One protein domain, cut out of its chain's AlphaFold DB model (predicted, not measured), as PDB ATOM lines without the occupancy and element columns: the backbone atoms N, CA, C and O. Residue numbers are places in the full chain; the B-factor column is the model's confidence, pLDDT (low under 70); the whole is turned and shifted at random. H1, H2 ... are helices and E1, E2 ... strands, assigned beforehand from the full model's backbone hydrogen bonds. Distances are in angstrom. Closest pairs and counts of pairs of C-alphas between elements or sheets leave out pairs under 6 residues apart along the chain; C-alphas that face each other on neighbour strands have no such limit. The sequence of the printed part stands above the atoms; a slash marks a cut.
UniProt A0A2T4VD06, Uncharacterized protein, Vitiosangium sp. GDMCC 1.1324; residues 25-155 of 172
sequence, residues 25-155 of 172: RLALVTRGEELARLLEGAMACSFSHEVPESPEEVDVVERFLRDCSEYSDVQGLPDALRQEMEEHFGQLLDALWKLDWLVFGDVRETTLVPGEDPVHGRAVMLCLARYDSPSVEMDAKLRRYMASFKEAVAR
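AT A GLANCE: This is residues 25 to 155 of the 172 residues of an uncharacterized protein of Vitiosangium sp. GDMCC 1.1324 (UniProt A0A2T4VD06). A strongly twisted sheet of four strands, E1, E3, E4 and E2, has helices H1 and H2 packed over one face, and the longest helix, H3, packs on those two helices. The long hairpin of E3 and E4 reaches out to one end of the long axis, while H4 makes the other end, away from the other helices. The 131 printed residues hold four named helices and five named strands, in the order E1 H1 E2 H2 H3 E3 E4 E5 H4; the sheet, in the order E1 E3 E4 E2, is mixed, and so is the class, helices and strands. The whole is compact, with a radius of gyration of the C-alphas of 16.1 A, yet elongated, spanning 57 by 34 by 30 A.

IN THESE COORDINATES: Find C-alpha 25 at (-25.704, -15.070, -57.568), where E1 begins and runs to residue 29. Next come H1, residues 32 to 39, and E2, residues 44 to 49. H2, residues 55 to 71, covers 24.4 A, and H3, residues 79 to 98, covers 28.7 A. From C-alpha 101 at (-31.094, -25.985, -45.100), E3 runs 31.2 A to residue 112, bending by 69 degrees at residue 109. E4, residues 119 to 130, returns over 34.9 A. After E5, residues 136 to 138, H4 runs from residue 140 to C-alpha 155 at (-42.333, -41.579, -47.539), 22.9 A.

HOW THE PARTS SIT: Look first at the inner strands: E3 and E4 form an antiparallel hairpin, with N 104 and O 127 2.8 A apart, within hydrogen-bond range. Edge strand E1 is antiparallel to E3, N 29 to O 103 2.8 A; edge strand E2 is parallel to E4, N 46 to O 124 2.8 A. E1, H1 and E2 are a split strand-helix-strand unit, two strands of one sheet with a helix between them along the chain and with E3 and E4 between them in the sheet, and its crossover is right-handed. In a two-layer arrangement, helices on one face of a sheet, H1 lies over E3 at a height over the sheet of 8.8 A, and H2 lies on the same face at 10.3 A, over E4 and only just over E2, with 3 of its C-alphas. H3 only grazes the sheet, with residues 93 to 97. It touches H1 about perpendicular, at 74 degrees, the C-alphas of Gly 32 and Gly 90 being closest at 4.1 A. H2 and H3 form a helical hairpin, a shallow tilt of 25 degrees, opposite ways; residues 57 to 64 of H2 touch residues 92 to 96 of H3, closest at the C-alphas of Phe 64 and Leu 92, 6.4 A. E5 pairs with no named strand and meets H4 only through their link; H4 is not on the sheet. In H1, H2, H3 and H4 every O i to N i+4 pair is within hydrogen-bond range.

THE WHOLE: The two C-alphas farthest apart are those of Glu 116 and Arg 155, 59.9 A. The printed part has no cut and no long link. Its mean pLDDT is 86.8; residues 25, 114 and 116 are under 70.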
ATOM      1  N   ARG A  25     -24.989 -13.799 -57.749       69.81
ATOM      2  CA  ARG A  25     -25.704 -15.070 -57.568       69.81
ATOM      3  C   ARG A  25     -24.745 -16.123 -57.031       69.81
ATOM      4  O   ARG A  25     -23.729 -16.400 -57.660       69.81
ATOM      5  N   LEU A  26     -25.081 -16.722 -55.895       80.00
ATOM      6  CA  LEU A  26     -24.309 -17.834 -55.332       80.00
ATOM      7  C   LEU A  26     -24.892 -19.161 -55.809       80.00
ATOM      8  O   LEU A  26     -26.110 -19.334 -55.761       80.00
ATOM      9  N   ALA A  27     -24.049 -20.093 -56.252       84.62
ATOM     10  CA  ALA A  27     -24.498 -21.380 -56.779       84.62
ATOM     11  C   ALA A  27     -24.853 -22.354 -55.653       84.62
ATOM     12  O   ALA A  27     -24.138 -22.441 -54.657       84.62
ATOM     13  N   LEU A  28     -25.943 -23.108 -55.822       88.94
ATOM     14  CA  LEU A  28     -26.307 -24.182 -54.898       88.94
ATOM     15  C   LEU A  28     -25.243 -25.289 -54.916       88.94
ATOM     16  O   LEU A  28     -24.934 -25.847 -55.968       88.94
ATOM     17  N   VAL A  29     -24.743 -25.639 -53.736       91.06
ATOM     18  CA  VAL A  29     -23.790 -26.727 -53.515       91.06
ATOM     19  C   VAL A  29     -24.566 -27.965 -53.093       91.06
ATOM     20  O   VAL A  29     -25.250 -27.967 -52.070       91.06
ATOM     21  N   THR A  30     -24.481 -29.025 -53.894       87.69
ATOM     22  CA  THR A  30     -25.293 -30.240 -53.688       87.69
ATOM     23  C   THR A  30     -24.462 -31.483 -53.418       87.69
ATOM     24  O   THR A  30     -24.999 -32.497 -52.972       87.69
ATOM     25  N   ARG A  31     -23.155 -31.429 -53.694       90.88
ATOM     26  CA  ARG A  31     -22.244 -32.568 -53.561       90.88
ATOM     27  C   ARG A  31     -21.036 -32.200 -52.714       90.88
ATOM     28  O   ARG A  31     -20.499 -31.102 -52.841       90.88
ATOM     29  N   GLY A  32     -20.560 -33.152 -51.914       93.50
ATOM     30  CA  GLY A  32     -19.351 -32.971 -51.109       93.50
ATOM     31  C   GLY A  32     -18.116 -32.650 -51.956       93.50
ATOM     32  O   GLY A  32     -17.344 -31.777 -51.585       93.50
ATOM     33  N   GLU A  33     -18.000 -33.247 -53.148       94.06
ATOM     34  CA  GLU A  33     -16.979 -32.918 -54.159       94.06
ATOM     35  C   GLU A  33     -16.987 -31.436 -54.568       94.06
ATOM     36  O   GLU A  33     -15.931 -30.826 -54.732       94.06
ATOM     37  N   GLU A  34     -18.172 -30.838 -54.732       93.44
ATOM     38  CA  GLU A  34     -18.303 -29.422 -55.098       93.44
ATOM     39  C   GLU A  34     -17.814 -28.532 -53.956       93.44
ATOM     40  O   GLU A  34     -17.027 -27.617 -54.188       93.44
ATOM     41  N   LEU A  35     -18.224 -28.843 -52.722       93.88
ATOM     42  CA  LEU A  35     -17.802 -28.107 -51.533       93.88
ATOM     43  C   LEU A  35     -16.294 -28.235 -51.282       93.88
ATOM     44  O   LEU A  35     -15.620 -27.234 -51.057       93.88
ATOM     45  N   ALA A  36     -15.757 -29.450 -51.391       92.31
ATOM     46  CA  ALA A  36     -14.333 -29.734 -51.285       92.31
ATOM     47  C   ALA A  36     -13.519 -28.903 -52.286       92.31
ATOM     48  O   ALA A  36     -12.534 -28.280 -51.905       92.31
ATOM     49  N   ARG A  37     -13.962 -28.829 -53.549       90.88
ATOM     50  CA  ARG A  37     -13.300 -28.016 -54.583       90.88
ATOM     51  C   ARG A  37     -13.389 -26.514 -54.343       90.88
ATOM     52  O   ARG A  37     -12.467 -25.795 -54.726       90.88
ATOM     53  N   LEU A  38     -14.499 -26.036 -53.781       91.44
ATOM     54  CA  LEU A  38     -14.630 -24.633 -53.393       91.44
ATOM     55  C   LEU A  38     -13.601 -24.293 -52.313       91.44
ATOM     56  O   LEU A  38     -12.892 -23.300 -52.447       91.44
ATOM     57  N   LEU A  39     -13.513 -25.135 -51.281       91.56
ATOM     58  CA  LEU A  39     -12.668 -24.911 -50.111       91.56
ATOM     59  C   LEU A  39     -11.180 -25.146 -50.374       91.56
ATOM     60  O   LEU A  39     -10.385 -24.377 -49.861       91.56
ATOM     61  N   GLU A  40     -10.798 -26.154 -51.163       89.44
ATOM     62  CA  GLU A  40      -9.398 -26.553 -51.370       89.44
ATOM     63  C   GLU A  40      -8.517 -25.351 -51.718       89.44
ATOM     64  O   GLU A  40      -8.676 -24.770 -52.787       89.44
ATOM     65  N   GLY A  41      -7.564 -24.997 -50.852       86.25
ATOM     66  CA  GLY A  41      -6.604 -23.914 -51.071       86.25
ATOM     67  C   GLY A  41      -7.202 -22.507 -51.113       86.25
ATOM     68  O   GLY A  41      -6.668 -21.644 -51.823       86.25
ATOM     69  N   ALA A  42      -8.318 -22.279 -50.431       89.75
ATOM     70  CA  ALA A  42      -8.838 -20.955 -50.138       89.75
ATOM     71  C   ALA A  42      -8.036 -20.292 -49.003       89.75
ATOM     72  O   ALA A  42      -7.670 -20.896 -48.008       89.75
ATOM     73  N   MET A  43      -7.757 -19.002 -49.132       88.31
ATOM     74  CA  MET A  43      -7.061 -18.237 -48.091       88.31
ATOM     75  C   MET A  43      -7.976 -17.842 -46.933       88.31
ATOM     76  O   MET A  43      -7.505 -17.496 -45.853       88.31
ATOM     77  N   ALA A  44      -9.278 -17.799 -47.194       87.31
ATOM     78  CA  ALA A  44     -10.296 -17.449 -46.225       87.31
ATOM     79  C   ALA A  44     -11.624 -18.086 -46.628       87.31
ATOM     80  O   ALA A  44     -11.956 -18.151 -47.815       87.31
ATOM     81  N   CYS A  45     -12.406 -18.478 -45.628       90.94
ATOM     82  CA  CYS A  45     -13.797 -18.871 -45.783       90.94
ATOM     83  C   CYS A  45     -14.667 -17.900 -44.979       90.94
ATOM     84  O   CYS A  45     -14.461 -17.715 -43.781       90.94
ATOM     85  N   SER A  46     -15.588 -17.218 -45.655       89.94
ATOM     86  CA  SER A  46     -16.547 -16.294 -45.050       89.94
ATOM     87  C   SER A  46     -17.941 -16.888 -45.107       89.94
ATOM     88  O   SER A  46     -18.322 -17.485 -46.114       89.94
ATOM     89  N   PHE A  47     -18.712 -16.673 -44.047       91.62
ATOM     90  CA  PHE A  47     -20.025 -17.280 -43.890       91.62
ATOM     91  C   PHE A  47     -21.115 -16.225 -43.734       91.62
ATOM     92  O   PHE A  47     -20.939 -15.225 -43.037       91.62
ATOM     93  N   SER A  48     -22.265 -16.490 -44.342       89.88
ATOM     94  CA  SER A  48     -23.540 -15.872 -43.994       89.88
ATOM     95  C   SER A  48     -24.545 -16.984 -43.751       89.88
ATOM     96  O   SER A  48     -24.566 -17.970 -44.483       89.88
ATOM     97  N   HIS A  49     -25.360 -16.881 -42.713       91.62
ATOM     98  CA  HIS A  49     -26.404 -17.866 -42.490       91.62
ATOM     99  C   HIS A  49     -27.599 -17.257 -41.770       91.62
ATOM    100  O   HIS A  49     -27.468 -16.291 -41.014       91.62
ATOM    101  N   GLU A  50     -28.771 -17.837 -42.001       91.75
ATOM    102  CA  GLU A  50     -29.958 -17.561 -41.193       91.75
ATOM    103  C   GLU A  50     -29.768 -18.063 -39.752       91.75
ATOM    104  O   GLU A  50     -28.856 -18.839 -39.460       91.75
ATOM    105  N   VAL A  51     -30.607 -17.607 -38.819       92.94
ATOM    106  CA  VAL A  51     -30.504 -18.011 -37.409       92.94
ATOM    107  C   VAL A  51     -31.159 -19.388 -37.220       92.94
ATOM    108  O   VAL A  51     -32.358 -19.507 -37.487       92.94
ATOM    109  N   PRO A  52     -30.422 -20.411 -36.741       93.94
ATOM    110  CA  PRO A  52     -31.003 -21.704 -36.388       93.94
ATOM    111  C   PRO A  52     -32.114 -21.575 -35.339       93.94
ATOM    112  O   PRO A  52     -31.976 -20.827 -34.371       93.94
ATOM    113  N   GLU A  53     -33.211 -22.308 -35.515       93.38
ATOM    114  CA  GLU A  53     -34.396 -22.226 -34.642       93.38
ATOM    115  C   GLU A  53     -34.498 -23.370 -33.629       93.38
ATOM    116  O   GLU A  53     -35.228 -23.262 -32.641       93.38
ATOM    117  N   SER A  54     -33.755 -24.456 -33.840       95.00
ATOM    118  CA  SER A  54     -33.745 -25.621 -32.958       95.00
ATOM    119  C   SER A  54     -32.320 -26.006 -32.541       95.00
ATOM    120  O   SER A  54     -31.373 -25.709 -33.268       95.00
ATOM    121  N   PRO A  55     -32.135 -26.690 -31.394       95.25
ATOM    122  CA  PRO A  55     -30.814 -27.176 -30.986       95.25
ATOM    123  C   PRO A  55     -30.167 -28.108 -32.017       95.25
ATOM    124  O   PRO A  55     -28.961 -28.062 -32.214       95.25
ATOM    125  N   GLU A  56     -30.974 -28.916 -32.709       95.25
ATOM    126  CA  GLU A  56     -30.492 -29.803 -33.769       95.25
ATOM    127  C   GLU A  56     -29.959 -29.009 -34.972       95.25
ATOM    128  O   GLU A  56     -28.887 -29.321 -35.487       95.25
ATOM    129  N   GLU A  57     -30.655 -27.941 -35.383       95.56
ATOM    130  CA  GLU A  57     -30.151 -27.036 -36.422       95.56
ATOM    131  C   GLU A  57     -28.853 -26.354 -35.991       95.56
ATOM    132  O   GLU A  57     -27.924 -26.281 -36.791       95.56
ATOM    133  N   VAL A  58     -28.772 -25.880 -34.739       96.69
ATOM    134  CA  VAL A  58     -27.553 -25.258 -34.194       96.69
ATOM    135  C   VAL A  58     -26.376 -26.220 -34.323       96.69
ATOM    136  O   VAL A  58     -25.369 -25.863 -34.932       96.69
ATOM    137  N   ASP A  59     -26.522 -27.451 -33.835       96.75
ATOM    138  CA  ASP A  59     -25.444 -28.441 -33.840       96.75
ATOM    139  C   ASP A  59     -24.951 -28.755 -35.263       96.75
ATOM    140  O   ASP A  59     -23.744 -28.847 -35.509       96.75
ATOM    141  N   VAL A  60     -25.874 -28.915 -36.219       96.44
ATOM    142  CA  VAL A  60     -25.533 -29.248 -37.611       96.44
ATOM    143  C   VAL A  60     -24.913 -28.051 -38.335       96.44
ATOM    144  O   VAL A  60     -23.892 -28.218 -39.009       96.44
ATOM    145  N   VAL A  61     -25.484 -26.852 -38.186       96.38
ATOM    146  CA  VAL A  61     -24.973 -25.624 -38.813       96.38
ATOM    147  C   VAL A  61     -23.597 -25.277 -38.254       96.38
ATOM    148  O   VAL A  61     -22.659 -25.098 -39.026       96.38
ATOM    149  N   GLU A  62     -23.419 -25.250 -36.933       95.81
ATOM    150  CA  GLU A  62     -22.123 -24.931 -36.322       95.81
ATOM    151  C   GLU A  62     -21.043 -25.941 -36.709       95.81
ATOM    152  O   GLU A  62     -19.919 -25.549 -37.039       95.81
ATOM    153  N   ARG A  63     -21.378 -27.239 -36.728       96.62
ATOM    154  CA  ARG A  63     -20.459 -28.275 -37.208       96.62
ATOM    155  C   ARG A  63     -20.065 -28.037 -38.659       96.62
ATOM    156  O   ARG A  63     -18.880 -28.094 -38.967       96.62
ATOM    157  N   PHE A  64     -21.028 -27.758 -39.533       97.00
ATOM    158  CA  PHE A  64     -20.748 -27.484 -40.938       97.00
ATOM    159  C   PHE A  64     -19.807 -26.285 -41.111       97.00
ATOM    160  O   PHE A  64     -18.811 -26.387 -41.827       97.00
ATOM    161  N   LEU A  65     -20.097 -25.165 -40.440       95.56
ATOM    162  CA  LEU A  65     -19.310 -23.934 -40.536       95.56
ATOM    163  C   LEU A  65     -17.882 -24.129 -40.015       95.56
ATOM    164  O   LEU A  65     -16.923 -23.720 -40.673       95.56
ATOM    165  N   ARG A  66     -17.736 -24.789 -38.859       95.31
ATOM    166  CA  ARG A  66     -16.426 -25.111 -38.283       95.31
ATOM    167  C   ARG A  66     -15.610 -25.967 -39.243       95.31
ATOM    168  O   ARG A  66     -14.496 -25.585 -39.587       95.31
ATOM    169  N   ASP A  67     -16.176 -27.081 -39.699       94.50
ATOM    170  CA  ASP A  67     -15.466 -28.022 -40.558       94.50
ATOM    171  C   ASP A  67     -15.081 -27.329 -41.891       94.50
ATOM    172  O   ASP A  67     -13.943 -27.433 -42.338       94.50
ATOM    173  N   CYS A  68     -15.954 -26.505 -42.489       94.25
ATOM    174  CA  CYS A  68     -15.602 -25.716 -43.680       94.25
ATOM    175  C   CYS A  68     -14.425 -24.754 -43.445       94.25
ATOM    176  O   CYS A  68     -13.573 -24.599 -44.321       94.25
ATOM    177  N   SER A  69     -14.366 -24.109 -42.276       91.12
ATOM    178  CA  SER A  69     -13.253 -23.224 -41.924       91.12
ATOM    179  C   SER A  69     -11.939 -23.997 -41.804       91.12
ATOM    180  O   SER A  69     -10.917 -23.513 -42.288       91.12
ATOM    181  N   GLU A  70     -11.965 -25.179 -41.187       89.81
ATOM    182  CA  GLU A  70     -10.782 -26.024 -40.964       89.81
ATOM    183  C   GLU A  70     -10.179 -26.569 -42.265       89.81
ATOM    184  O   GLU A  70      -8.969 -26.739 -42.347       89.81
ATOM    185  N   TYR A  71     -10.998 -26.820 -43.289       85.44
ATOM    186  CA  TYR A  71     -10.522 -27.364 -44.567       85.44
ATOM    187  C   TYR A  71     -10.179 -26.300 -45.618       85.44
ATOM    188  O   TYR A  71      -9.642 -26.639 -46.672       85.44
ATOM    189  N   SER A  72     -10.483 -25.025 -45.361       83.75
ATOM    190  CA  SER A  72     -10.340 -23.969 -46.369       83.75
ATOM    191  C   SER A  72      -8.889 -23.703 -46.791       83.75
ATOM    192  O   SER A  72      -8.625 -23.510 -47.969       83.75
ATOM    193  N   ASP A  73      -7.914 -23.771 -45.890       80.12
ATOM    194  CA  ASP A  73      -6.507 -23.487 -46.203       80.12
ATOM    195  C   ASP A  73      -5.704 -24.723 -46.643       80.12
ATOM    196  O   ASP A  73      -4.517 -24.628 -46.977       80.12
ATOM    197  N   VAL A  74      -6.349 -25.888 -46.705       78.81
ATOM    198  CA  VAL A  74      -5.690 -27.152 -47.020       78.81
ATOM    199  C   VAL A  74      -5.419 -27.253 -48.524       78.81
ATOM    200  O   VAL A  74      -6.332 -27.202 -49.348       78.81
ATOM    201  N   GLN A  75      -4.148 -27.438 -48.896       78.06
ATOM    202  CA  GLN A  75      -3.711 -27.608 -50.286       78.06
ATOM    203  C   GLN A  75      -3.102 -28.986 -50.538       78.06
ATOM    204  O   GLN A  75      -2.287 -29.472 -49.755       78.06
ATOM    205  N   GLY A  76      -3.430 -29.576 -51.693       73.12
ATOM    206  CA  GLY A  76      -2.704 -30.731 -52.220       73.12
ATOM    207  C   GLY A  76      -2.891 -32.008 -51.402       73.12
ATOM    208  O   GLY A  76      -1.936 -32.766 -51.229       73.12
ATOM    209  N   LEU A  77      -4.108 -32.248 -50.901       77.62
ATOM    210  CA  LEU A  77      -4.427 -33.495 -50.207       77.62
ATOM    211  C   LEU A  77      -4.151 -34.710 -51.110       77.62
ATOM    212  O   LEU A  77      -4.509 -34.692 -52.293       77.62
ATOM    213  N   PRO A  78      -3.562 -35.789 -50.563       85.69
ATOM    214  CA  PRO A  78      -3.539 -37.088 -51.221       85.69
ATOM    215  C   PRO A  78      -4.951 -37.529 -51.617       85.69
ATOM    216  O   PRO A  78      -5.895 -37.314 -50.858       85.69
ATOM    217  N   ASP A  79      -5.087 -38.213 -52.754       85.06
ATOM    218  CA  ASP A  79      -6.397 -38.587 -53.311       85.06
ATOM    219  C   ASP A  79      -7.292 -39.353 -52.323       85.06
ATOM    220  O   ASP A  79      -8.495 -39.119 -52.286       85.06
ATOM    221  N   ALA A  80      -6.712 -40.220 -51.485       85.56
ATOM    222  CA  ALA A  80      -7.455 -40.942 -50.451       85.56
ATOM    223  C   ALA A  80      -8.072 -39.997 -49.402       85.56
ATOM    224  O   ALA A  80      -9.249 -40.114 -49.086       85.56
ATOM    225  N   LEU A  81      -7.304 -39.013 -48.921       85.50
ATOM    226  CA  LEU A  81      -7.797 -38.024 -47.956       85.50
ATOM    227  C   LEU A  81      -8.782 -37.046 -48.603       85.50
ATOM    228  O   LEU A  81      -9.714 -36.593 -47.944       85.50
ATOM    229  N   ARG A  82      -8.614 -36.750 -49.900       88.62
ATOM    230  CA  ARG A  82      -9.608 -35.981 -50.655       88.62
ATOM    231  C   ARG A  82     -10.944 -36.724 -50.693       88.62
ATOM    232  O   ARG A  82     -11.956 -36.124 -50.369       88.62
ATOM    233  N   GLN A  83     -10.949 -38.018 -51.019       90.31
ATOM    234  CA  GLN A  83     -12.176 -38.824 -51.042       90.31
ATOM    235  C   GLN A  83     -12.868 -38.862 -49.675       90.31
ATOM    236  O   GLN A  83     -14.070 -38.629 -49.597       90.31
ATOM    237  N   GLU A  84     -12.113 -39.072 -48.594       90.88
ATOM    238  CA  GLU A  84     -12.661 -39.033 -47.230       90.88
ATOM    239  C   GLU A  84     -13.297 -37.670 -46.904       90.88
ATOM    240  O   GLU A  84     -14.385 -37.606 -46.329       90.88
ATOM    241  N   MET A  85     -12.661 -36.571 -47.322       90.38
ATOM    242  CA  MET A  85     -13.187 -35.215 -47.155       90.38
ATOM    243  C   MET A  85     -14.466 -34.983 -47.976       90.38
ATOM    244  O   MET A  85     -15.430 -34.405 -47.474       90.38
ATOM    245  N   GLU A  86     -14.508 -35.449 -49.227       94.62
ATOM    246  CA  GLU A  86     -15.691 -35.361 -50.088       94.62
ATOM    247  C   GLU A  86     -16.875 -36.147 -49.507       94.62
ATOM    248  O   GLU A  86     -18.005 -35.653 -49.496       94.62
ATOM    249  N   GLU A  87     -16.630 -37.348 -48.980       95.56
ATOM    250  CA  GLU A  87     -17.648 -38.158 -48.307       95.56
ATOM    251  C   GLU A  87     -18.149 -37.488 -47.024       95.56
ATOM    252  O   GLU A  87     -19.361 -37.411 -46.803       95.56
ATOM    253  N   HIS A  88     -17.237 -36.952 -46.206       94.69
ATOM    254  CA  HIS A  88     -17.568 -36.207 -44.989       94.69
ATOM    255  C   HIS A  88     -18.464 -35.002 -45.288       94.69
ATOM    256  O   HIS A  88     -19.541 -34.859 -44.704       94.69
ATOM    257  N   PHE A  89     -18.089 -34.170 -46.263       95.62
ATOM    258  CA  PHE A  89     -18.920 -33.040 -46.677       95.62
ATOM    259  C   PHE A  89     -20.248 -33.477 -47.295       95.62
ATOM    260  O   PHE A  89     -21.264 -32.821 -47.075       95.62
ATOM    261  N   GLY A  90     -20.280 -34.604 -48.011       95.94
ATOM    262  CA  GLY A  90     -21.525 -35.198 -48.493       95.94
ATOM    263  C   GLY A  90     -22.495 -35.532 -47.354       95.94
ATOM    264  O   GLY A  90     -23.684 -35.231 -47.454       95.94
ATOM    265  N   GLN A  91     -21.992 -36.088 -46.249       96.06
ATOM    266  CA  GLN A  91     -22.802 -36.392 -45.063       96.06
ATOM    267  C   GLN A  91     -23.317 -35.127 -44.369       96.06
ATOM    268  O   GLN A  91     -24.474 -35.085 -43.951       96.06
ATOM    269  N   LEU A  92     -22.486 -34.085 -44.263       96.44
ATOM    270  CA  LEU A  92     -22.900 -32.811 -43.672       96.44
ATOM    271  C   LEU A  92     -23.966 -32.100 -44.517       96.44
ATOM    272  O   LEU A  92     -24.948 -31.601 -43.968       96.44
ATOM    273  N   LEU A  93     -23.809 -32.092 -45.845       95.56
ATOM    274  CA  LEU A  93     -24.805 -31.531 -46.761       95.56
ATOM    275  C   LEU A  93     -26.137 -32.289 -46.681       95.56
ATOM    276  O   LEU A  93     -27.193 -31.662 -46.676       95.56
ATOM    277  N   ASP A  94     -26.106 -33.619 -46.559       93.81
ATOM    278  CA  ASP A  94     -27.316 -34.430 -46.364       93.81
ATOM    279  C   ASP A  94     -27.997 -34.149 -45.010       93.81
ATOM    280  O   ASP A  94     -29.224 -34.091 -44.929       93.81
ATOM    281  N   ALA A  95     -27.222 -33.928 -43.943       94.88
ATOM    282  CA  ALA A  95     -27.761 -33.547 -42.637       94.88
ATOM    283  C   ALA A  95     -28.465 -32.180 -42.684       94.88
ATOM    284  O   ALA A  95     -29.602 -32.066 -42.230       94.88
ATOM    285  N   LEU A  96     -27.833 -31.173 -43.295       94.81
ATOM    286  CA  LEU A  96     -28.442 -29.857 -43.523       94.81
ATOM    287  C   LEU A  96     -29.710 -29.964 -44.376       94.81
ATOM    288  O   LEU A  96     -30.746 -29.397 -44.032       94.81
ATOM    289  N   TRP A  97     -29.655 -30.751 -45.449       91.06
ATOM    290  CA  TRP A  97     -30.781 -30.949 -46.356       91.06
ATOM    291  C   TRP A  97     -32.025 -31.513 -45.657       91.06
ATOM    292  O   TRP A  97     -33.144 -31.079 -45.941       91.06
ATOM    293  N   LYS A  98     -31.847 -32.470 -44.736       90.62
ATOM    294  CA  LYS A  98     -32.947 -33.055 -43.944       90.62
ATOM    295  C   LYS A  98     -33.627 -32.045 -43.026       90.62
ATOM    296  O   LYS A  98     -34.795 -32.230 -42.704       90.62
ATOM    297  N   LEU A  99     -32.904 -30.998 -42.642       92.62
ATOM    298  CA  LEU A  99     -33.389 -29.881 -41.835       92.62
ATOM    299  C   LEU A  99     -33.832 -28.691 -42.703       92.62
ATOM    300  O   LEU A  99     -33.956 -27.577 -42.210       92.62
ATOM    301  N   ASP A 100     -34.038 -28.910 -44.004       91.56
ATOM    302  CA  ASP A 100     -34.445 -27.898 -44.980       91.56
ATOM    303  C   ASP A 100     -33.433 -26.763 -45.227       91.56
ATOM    304  O   ASP A 100     -33.772 -25.773 -45.882       91.56
ATOM    305  N   TRP A 101     -32.175 -26.928 -44.815       94.12
ATOM    306  CA  TRP A 101     -31.094 -25.985 -45.100       94.12
ATOM    307  C   TRP A 101     -30.467 -26.230 -46.474       94.12
ATOM    308  O   TRP A 101     -30.204 -27.363 -46.882       94.12
ATOM    309  N   LEU A 102     -30.199 -25.137 -47.184       93.31
ATOM    310  CA  LEU A 102     -29.494 -25.105 -48.458       93.31
ATOM    311  C   LEU A 102     -28.154 -24.394 -48.285       93.31
ATOM    312  O   LEU A 102     -28.076 -23.372 -47.604       93.31
ATOM    313  N   VAL A 103     -27.118 -24.911 -48.945       93.88
ATOM    314  CA  VAL A 103     -25.779 -24.315 -48.962       93.88
ATOM    315  C   VAL A 103     -25.515 -23.720 -50.333       93.88
ATOM    316  O   VAL A 103     -25.610 -24.406 -51.347       93.88
ATOM    317  N   PHE A 104     -25.131 -22.455 -50.358       92.12
ATOM    318  CA  PHE A 104     -24.716 -21.748 -51.556       92.12
ATOM    319  C   PHE A 104     -23.257 -21.340 -51.434       92.12
ATOM    320  O   PHE A 104     -22.819 -20.954 -50.353       92.12
ATOM    321  N   GLY A 105     -22.512 -21.414 -52.530       90.62
ATOM    322  CA  GLY A 105     -21.088 -21.117 -52.538       90.62
ATOM    323  C   GLY A 105     -20.656 -20.310 -53.750       90.62
ATOM    324  O   GLY A 105     -21.217 -20.446 -54.838       90.62
ATOM    325  N   ASP A 106     -19.641 -19.478 -53.544       90.19
ATOM    326  CA  ASP A 106     -18.920 -18.768 -54.598       90.19
ATOM    327  C   ASP A 106     -17.454 -18.562 -54.197       90.19
ATOM    328  O   ASP A 106     -17.106 -18.554 -53.011       90.19
ATOM    329  N   VAL A 107     -16.594 -18.389 -55.198       88.62
ATOM    330  CA  VAL A 107     -15.172 -18.103 -55.018       88.62
ATOM    331  C   VAL A 107     -14.874 -16.732 -55.587       88.62
ATOM    332  O   VAL A 107     -15.147 -16.449 -56.750       88.62
ATOM    333  N   ARG A 108     -14.237 -15.894 -54.776       86.12
ATOM    334  CA  ARG A 108     -13.812 -14.557 -55.173       86.12
ATOM    335  C   ARG A 108     -12.308 -14.432 -55.088       86.12
ATOM    336  O   ARG A 108     -11.674 -14.948 -54.167       86.12
ATOM    337  N   GLU A 109     -11.735 -13.713 -56.040       87.12
ATOM    338  CA  GLU A 109     -10.357 -13.261 -55.913       87.12
ATOM    339  C   GLU A 109     -10.269 -12.269 -54.750       87.12
ATOM    340  O   GLU A 109     -11.110 -11.381 -54.593       87.12
ATOM    341  N   THR A 110      -9.262 -12.447 -53.904       82.38
ATOM    342  CA  THR A 110      -9.006 -11.590 -52.754       82.38
ATOM    343  C   THR A 110      -7.528 -11.251 -52.667       82.38
ATOM    344  O   THR A 110      -6.664 -11.952 -53.199       82.38
ATOM    345  N   THR A 111      -7.237 -10.155 -51.979       82.75
ATOM    346  CA  THR A 111      -5.874  -9.733 -51.674       82.75
ATOM    347  C   THR A 111      -5.780  -9.460 -50.184       82.75
ATOM    348  O   THR A 111      -6.437  -8.558 -49.665       82.75
ATOM    349  N   LEU A 112      -4.955 -10.238 -49.497       75.25
ATOM    350  CA  LEU A 112      -4.554  -9.950 -48.130       75.25
ATOM    351  C   LEU A 112      -3.405  -8.947 -48.188       75.25
ATOM    352  O   LEU A 112      -2.390  -9.204 -48.830       75.25
ATOM    353  N   VAL A 113      -3.556  -7.808 -47.510       75.00
ATOM    354  CA  VAL A 113      -2.531  -6.752 -47.460       75.00
ATOM    355  C   VAL A 113      -1.927  -6.677 -46.051       75.00
ATOM    356  O   VAL A 113      -2.269  -5.774 -45.284       75.00
ATOM    357  N   PRO A 114      -1.065  -7.626 -45.640       58.81
ATOM    358  CA  PRO A 114      -0.305  -7.487 -44.410       58.81
ATOM    359  C   PRO A 114       0.983  -6.697 -44.703       58.81
ATOM    360  O   PRO A 114       2.015  -7.269 -45.032       58.81
ATOM    361  N   GLY A 115       0.951  -5.370 -44.575       72.88
ATOM    362  CA  GLY A 115       2.158  -4.546 -44.746       72.88
ATOM    363  C   GLY A 115       2.520  -4.263 -46.211       72.88
ATOM    364  O   GLY A 115       1.681  -3.743 -46.940       72.88
ATOM    365  N   GLU A 116       3.776  -4.517 -46.610       63.00
ATOM    366  CA  GLU A 116       4.336  -4.073 -47.906       63.00
ATOM    367  C   GLU A 116       4.092  -5.048 -49.076       63.00
ATOM    368  O   GLU A 116       3.973  -4.585 -50.209       63.00
ATOM    369  N   ASP A 117       3.931  -6.354 -48.817       77.69
ATOM    370  CA  ASP A 117       3.750  -7.371 -49.866       77.69
ATOM    371  C   ASP A 117       2.319  -7.948 -49.863       77.69
ATOM    372  O   ASP A 117       1.965  -8.732 -48.973       77.69
ATOM    373  N   PRO A 118       1.466  -7.587 -50.842       79.62
ATOM    374  CA  PRO A 118       0.121  -8.137 -50.945       79.62
ATOM    375  C   PRO A 118       0.158  -9.615 -51.354       79.62
ATOM    376  O   PRO A 118       0.797  -9.994 -52.335       79.62
ATOM    377  N   VAL A 119      -0.587 -10.452 -50.630       81.62
ATOM    378  CA  VAL A 119      -0.789 -11.861 -50.979       81.62
ATOM    379  C   VAL A 119      -2.121 -12.002 -51.703       81.62
ATOM    380  O   VAL A 119      -3.184 -11.773 -51.126       81.62
ATOM    381  N   HIS A 120      -2.058 -12.388 -52.972       84.00
ATOM    382  CA  HIS A 120      -3.236 -12.674 -53.783       84.00
ATOM    383  C   HIS A 120      -3.661 -14.133 -53.630       84.00
ATOM    384  O   HIS A 120      -2.826 -15.038 -53.622       84.00
ATOM    385  N   GLY A 121      -4.967 -14.369 -53.589       85.19
ATOM    386  CA  GLY A 121      -5.511 -15.716 -53.665       85.19
ATOM    387  C   GLY A 121      -7.026 -15.722 -53.693       85.19
ATOM    388  O   GLY A 121      -7.659 -14.775 -54.154       85.19
ATOM    389  N   ARG A 122      -7.617 -16.827 -53.243       89.50
ATOM    390  CA  ARG A 122      -9.060 -17.068 -53.335       89.50
ATOM    391  C   ARG A 122      -9.697 -16.985 -51.958       89.50
ATOM    392  O   ARG A 122      -9.179 -17.572 -51.015       89.50
ATOM    393  N   ALA A 123     -10.819 -16.289 -51.851       89.75
ATOM    394  CA  ALA A 123     -11.712 -16.347 -50.704       89.75
ATOM    395  C   ALA A 123     -12.998 -17.060 -51.112       89.75
ATOM    396  O   ALA A 123     -13.554 -16.791 -52.177       89.75
ATOM    397  N   VAL A 124     -13.476 -17.949 -50.255       91.50
ATOM    398  CA  VAL A 124     -14.753 -18.635 -50.439       91.50
ATOM    399  C   VAL A 124     -15.808 -17.905 -49.628       91.50
ATOM    400  O   VAL A 124     -15.580 -17.564 -48.466       91.50
ATOM    401  N   MET A 125     -16.966 -17.681 -50.234       91.62
ATOM    402  CA  MET A 125     -18.164 -17.230 -49.543       91.62
ATOM    403  C   MET A 125     -19.170 -18.372 -49.539       91.62
ATOM    404  O   MET A 125     -19.564 -18.837 -50.607       91.62
ATOM    405  N   LEU A 126     -19.578 -18.810 -48.350       93.25
ATOM    406  CA  LEU A 126     -20.652 -19.776 -48.170       93.25
ATOM    407  C   LEU A 126     -21.852 -19.097 -47.516       93.25
ATOM    408  O   LEU A 126     -21.714 -18.409 -46.506       93.25
ATOM    409  N   CYS A 127     -23.033 -19.324 -48.080       92.50
ATOM    410  CA  CYS A 127     -24.289 -18.840 -47.534       92.50
ATOM    411  C   CYS A 127     -25.233 -20.002 -47.244       92.50
ATOM    412  O   CYS A 127     -25.498 -20.816 -48.127       92.50
ATOM    413  N   LEU A 128     -25.750 -20.071 -46.019       94.19
ATOM    414  CA  LEU A 128     -26.731 -21.069 -45.610       94.19
ATOM    415  C   LEU A 128     -28.091 -20.398 -45.432       94.19
ATOM    416  O   LEU A 128     -28.232 -19.460 -44.651       94.19
ATOM    417  N   ALA A 129     -29.098 -20.889 -46.139       92.12
ATOM    418  CA  ALA A 129     -30.456 -20.366 -46.049       92.12
ATOM    419  C   ALA A 129     -31.458 -21.512 -46.039       92.12
ATOM    420  O   ALA A 129     -31.205 -22.570 -46.628       92.12
ATOM    421  N   ARG A 130     -32.610 -21.307 -45.409       90.44
ATOM    422  CA  ARG A 130     -33.697 -22.274 -45.496       90.44
ATOM    423  C   ARG A 130     -34.264 -22.333 -46.904       90.44
ATOM    424  O   ARG A 130     -34.311 -21.349 -47.640       90.44
ATOM    425  N   TYR A 131     -34.743 -23.512 -47.265       87.06
ATOM    426  CA  TYR A 131     -35.381 -23.779 -48.548       87.06
ATOM    427  C   TYR A 131     -36.573 -22.854 -48.849       87.06
ATOM    428  O   TYR A 131     -36.836 -22.547 -50.013       87.06
ATOM    429  N   ASP A 132     -37.308 -22.435 -47.822       84.81
ATOM    430  CA  ASP A 132     -38.475 -21.558 -47.921       84.81
ATOM    431  C   ASP A 132     -38.152 -20.070 -47.710       84.81
ATOM    432  O   ASP A 132     -39.059 -19.234 -47.753       84.81
ATOM    433  N   SER A 133     -36.870 -19.728 -47.548       84.00
ATOM    434  CA  SER A 133     -36.410 -18.353 -47.381       84.00
ATOM    435  C   SER A 133     -36.791 -17.471 -48.578       84.00
ATOM    436  O   SER A 133     -36.614 -17.877 -49.733       84.00
ATOM    437  N   PRO A 134     -37.263 -16.230 -48.346       78.56
ATOM    438  CA  PRO A 134     -37.574 -15.291 -49.422       78.56
ATOM    439  C   PRO A 134     -36.337 -14.871 -50.234       78.56
ATOM    440  O   PRO A 134     -36.491 -14.428 -51.370       78.56
ATOM    441  N   SER A 135     -35.130 -15.028 -49.682       77.19
ATOM    442  CA  SER A 135     -33.859 -14.700 -50.346       77.19
ATOM    443  C   SER A 135     -33.423 -15.756 -51.373       77.19
ATOM    444  O   SER A 135     -32.520 -15.514 -52.179       77.19
ATOM    445  N   VAL A 136     -34.051 -16.937 -51.346       79.00
ATOM    446  CA  VAL A 136     -33.748 -18.054 -52.243       79.00
ATOM    447  C   VAL A 136     -34.599 -17.954 -53.505       79.00
ATOM    448  O   VAL A 136     -35.816 -18.187 -53.508       79.00
ATOM    449  N   GLU A 137     -33.933 -17.670 -54.622       75.56
ATOM    450  CA  GLU A 137     -34.559 -17.686 -55.934       75.56
ATOM    451  C   GLU A 137     -34.391 -19.048 -56.593       75.56
ATOM    452  O   GLU A 137     -33.294 -19.550 -56.848       75.56
ATOM    453  N   MET A 138     -35.533 -19.654 -56.886       74.38
ATOM    454  CA  MET A 138     -35.606 -20.933 -57.565       74.38
ATOM    455  C   MET A 138     -36.638 -20.863 -58.668       74.38
ATOM    456  O   MET A 138     -37.756 -20.382 -58.459       74.38
ATOM    457  N   ASP A 139     -36.298 -21.447 -59.813       75.69
ATOM    458  CA  ASP A 139     -37.269 -21.657 -60.874       75.69
ATOM    459  C   ASP A 139     -38.489 -22.447 -60.352       75.69
ATOM    460  O   ASP A 139     -38.369 -23.426 -59.604       75.69
ATOM    461  N   ALA A 140     -39.693 -22.036 -60.763       72.69
ATOM    462  CA  ALA A 140     -40.946 -22.613 -60.275       72.69
ATOM    463  C   ALA A 140     -41.056 -24.125 -60.542       72.69
ATOM    464  O   ALA A 140     -41.692 -24.853 -59.773       72.69
ATOM    465  N   LYS A 141     -40.441 -24.622 -61.620       71.75
ATOM    466  CA  LYS A 141     -40.390 -26.050 -61.943       71.75
ATOM    467  C   LYS A 141     -39.469 -26.791 -60.978       71.75
ATOM    468  O   LYS A 141     -39.836 -27.863 -60.501       71.75
ATOM    469  N   LEU A 142     -38.311 -26.215 -60.661       70.50
ATOM    470  CA  LEU A 142     -37.354 -26.797 -59.724       70.50
ATOM    471  C   LEU A 142     -37.901 -26.830 -58.296       70.50
ATOM    472  O   LEU A 142     -37.818 -27.866 -57.641       70.50
ATOM    473  N   ARG A 143     -38.567 -25.756 -57.859       77.19
ATOM    474  CA  ARG A 143     -39.271 -25.711 -56.568       77.19
ATOM    475  C   ARG A 143     -40.299 -26.838 -56.443       77.19
ATOM    476  O   ARG A 143     -40.342 -27.534 -55.434       77.19
ATOM    477  N   ARG A 144     -41.087 -27.087 -57.498       75.50
ATOM    478  CA  ARG A 144     -42.035 -28.217 -57.526       75.50
ATOM    479  C   ARG A 144     -41.326 -29.567 -57.451       75.50
ATOM    480  O   ARG A 144     -41.770 -30.427 -56.698       75.50
ATOM    481  N   TYR A 145     -40.232 -29.756 -58.191       76.75
ATOM    482  CA  TYR A 145     -39.473 -31.008 -58.130       76.75
ATOM    483  C   TYR A 145     -38.867 -31.259 -56.753       76.75
ATOM    484  O   TYR A 145     -38.959 -32.381 -56.264       76.75
ATOM    485  N   MET A 146     -38.292 -30.241 -56.114       75.69
ATOM    486  CA  MET A 146     -37.704 -30.370 -54.780       75.69
ATOM    487  C   MET A 146     -38.765 -30.682 -53.726       75.69
ATOM    488  O   MET A 146     -38.561 -31.602 -52.938       75.69
ATOM    489  N   ALA A 147     -39.929 -30.026 -53.773       78.06
ATOM    490  CA  ALA A 147     -41.060 -30.376 -52.913       78.06
ATOM    491  C   ALA A 147     -41.499 -31.842 -53.106       78.06
ATOM    492  O   ALA A 147     -41.565 -32.606 -52.145       78.06
ATOM    493  N   SER A 148     -41.709 -32.279 -54.355       75.81
ATOM    494  CA  SER A 148     -42.089 -33.669 -54.653       75.81
ATOM    495  C   SER A 148     -41.019 -34.689 -54.251       75.81
ATOM    496  O   SER A 148     -41.346 -35.807 -53.850       75.81
ATOM    497  N   PHE A 149     -39.740 -34.326 -54.364       78.25
ATOM    498  CA  PHE A 149     -38.628 -35.172 -53.947       78.25
ATOM    499  C   PHE A 149     -38.565 -35.304 -52.423       78.25
ATOM    500  O   PHE A 149     -38.506 -36.429 -51.933       78.25
ATOM    501  N   LYS A 150     -38.672 -34.199 -51.671       75.12
ATOM    502  CA  LYS A 150     -38.740 -34.223 -50.198       75.12
ATOM    503  C   LYS A 150     -39.901 -35.095 -49.710       75.12
ATOM    504  O   LYS A 150     -39.700 -35.978 -48.881       75.12
ATOM    505  N   GLU A 151     -41.082 -34.962 -50.317       77.94
ATOM    506  CA  GLU A 151     -42.229 -35.837 -50.034       77.94
ATOM    507  C   GLU A 151     -41.967 -37.317 -50.368       77.94
ATOM    508  O   GLU A 151     -42.481 -38.220 -49.705       77.94
ATOM    509  N   ALA A 152     -41.220 -37.612 -51.434       77.12
ATOM    510  CA  ALA A 152     -40.858 -38.983 -51.789       77.12
ATOM    511  C   ALA A 152     -39.859 -39.588 -50.791       77.12
ATOM    512  O   ALA A 152     -40.052 -40.726 -50.361       77.12
ATOM    513  N   VAL A 153     -38.843 -38.826 -50.385       73.50
ATOM    514  CA  VAL A 153     -37.838 -39.242 -49.396       73.50
ATOM    515  C   VAL A 153     -38.482 -39.478 -48.030       73.50
ATOM    516  O   VAL A 153     -38.300 -40.555 -47.462       73.50
ATOM    517  N   ALA A 154     -39.323 -38.551 -47.558       75.69
ATOM    518  CA  ALA A 154     -40.057 -38.699 -46.300       75.69
ATOM    519  C   ALA A 154     -40.920 -39.976 -46.278       75.69
ATOM    520  O   ALA A 154     -40.962 -40.693 -45.280       75.69
ATOM    521  N   ARG A 155     -41.559 -40.329 -47.404       74.31
ATOM    522  CA  ARG A 155     -42.333 -41.579 -47.539       74.31
ATOM    523  C   ARG A 155     -41.475 -42.844 -47.469       74.31
ATOM    524  O   ARG A 155     -41.958 -43.872 -46.998       74.31
TER     525      ARG A 155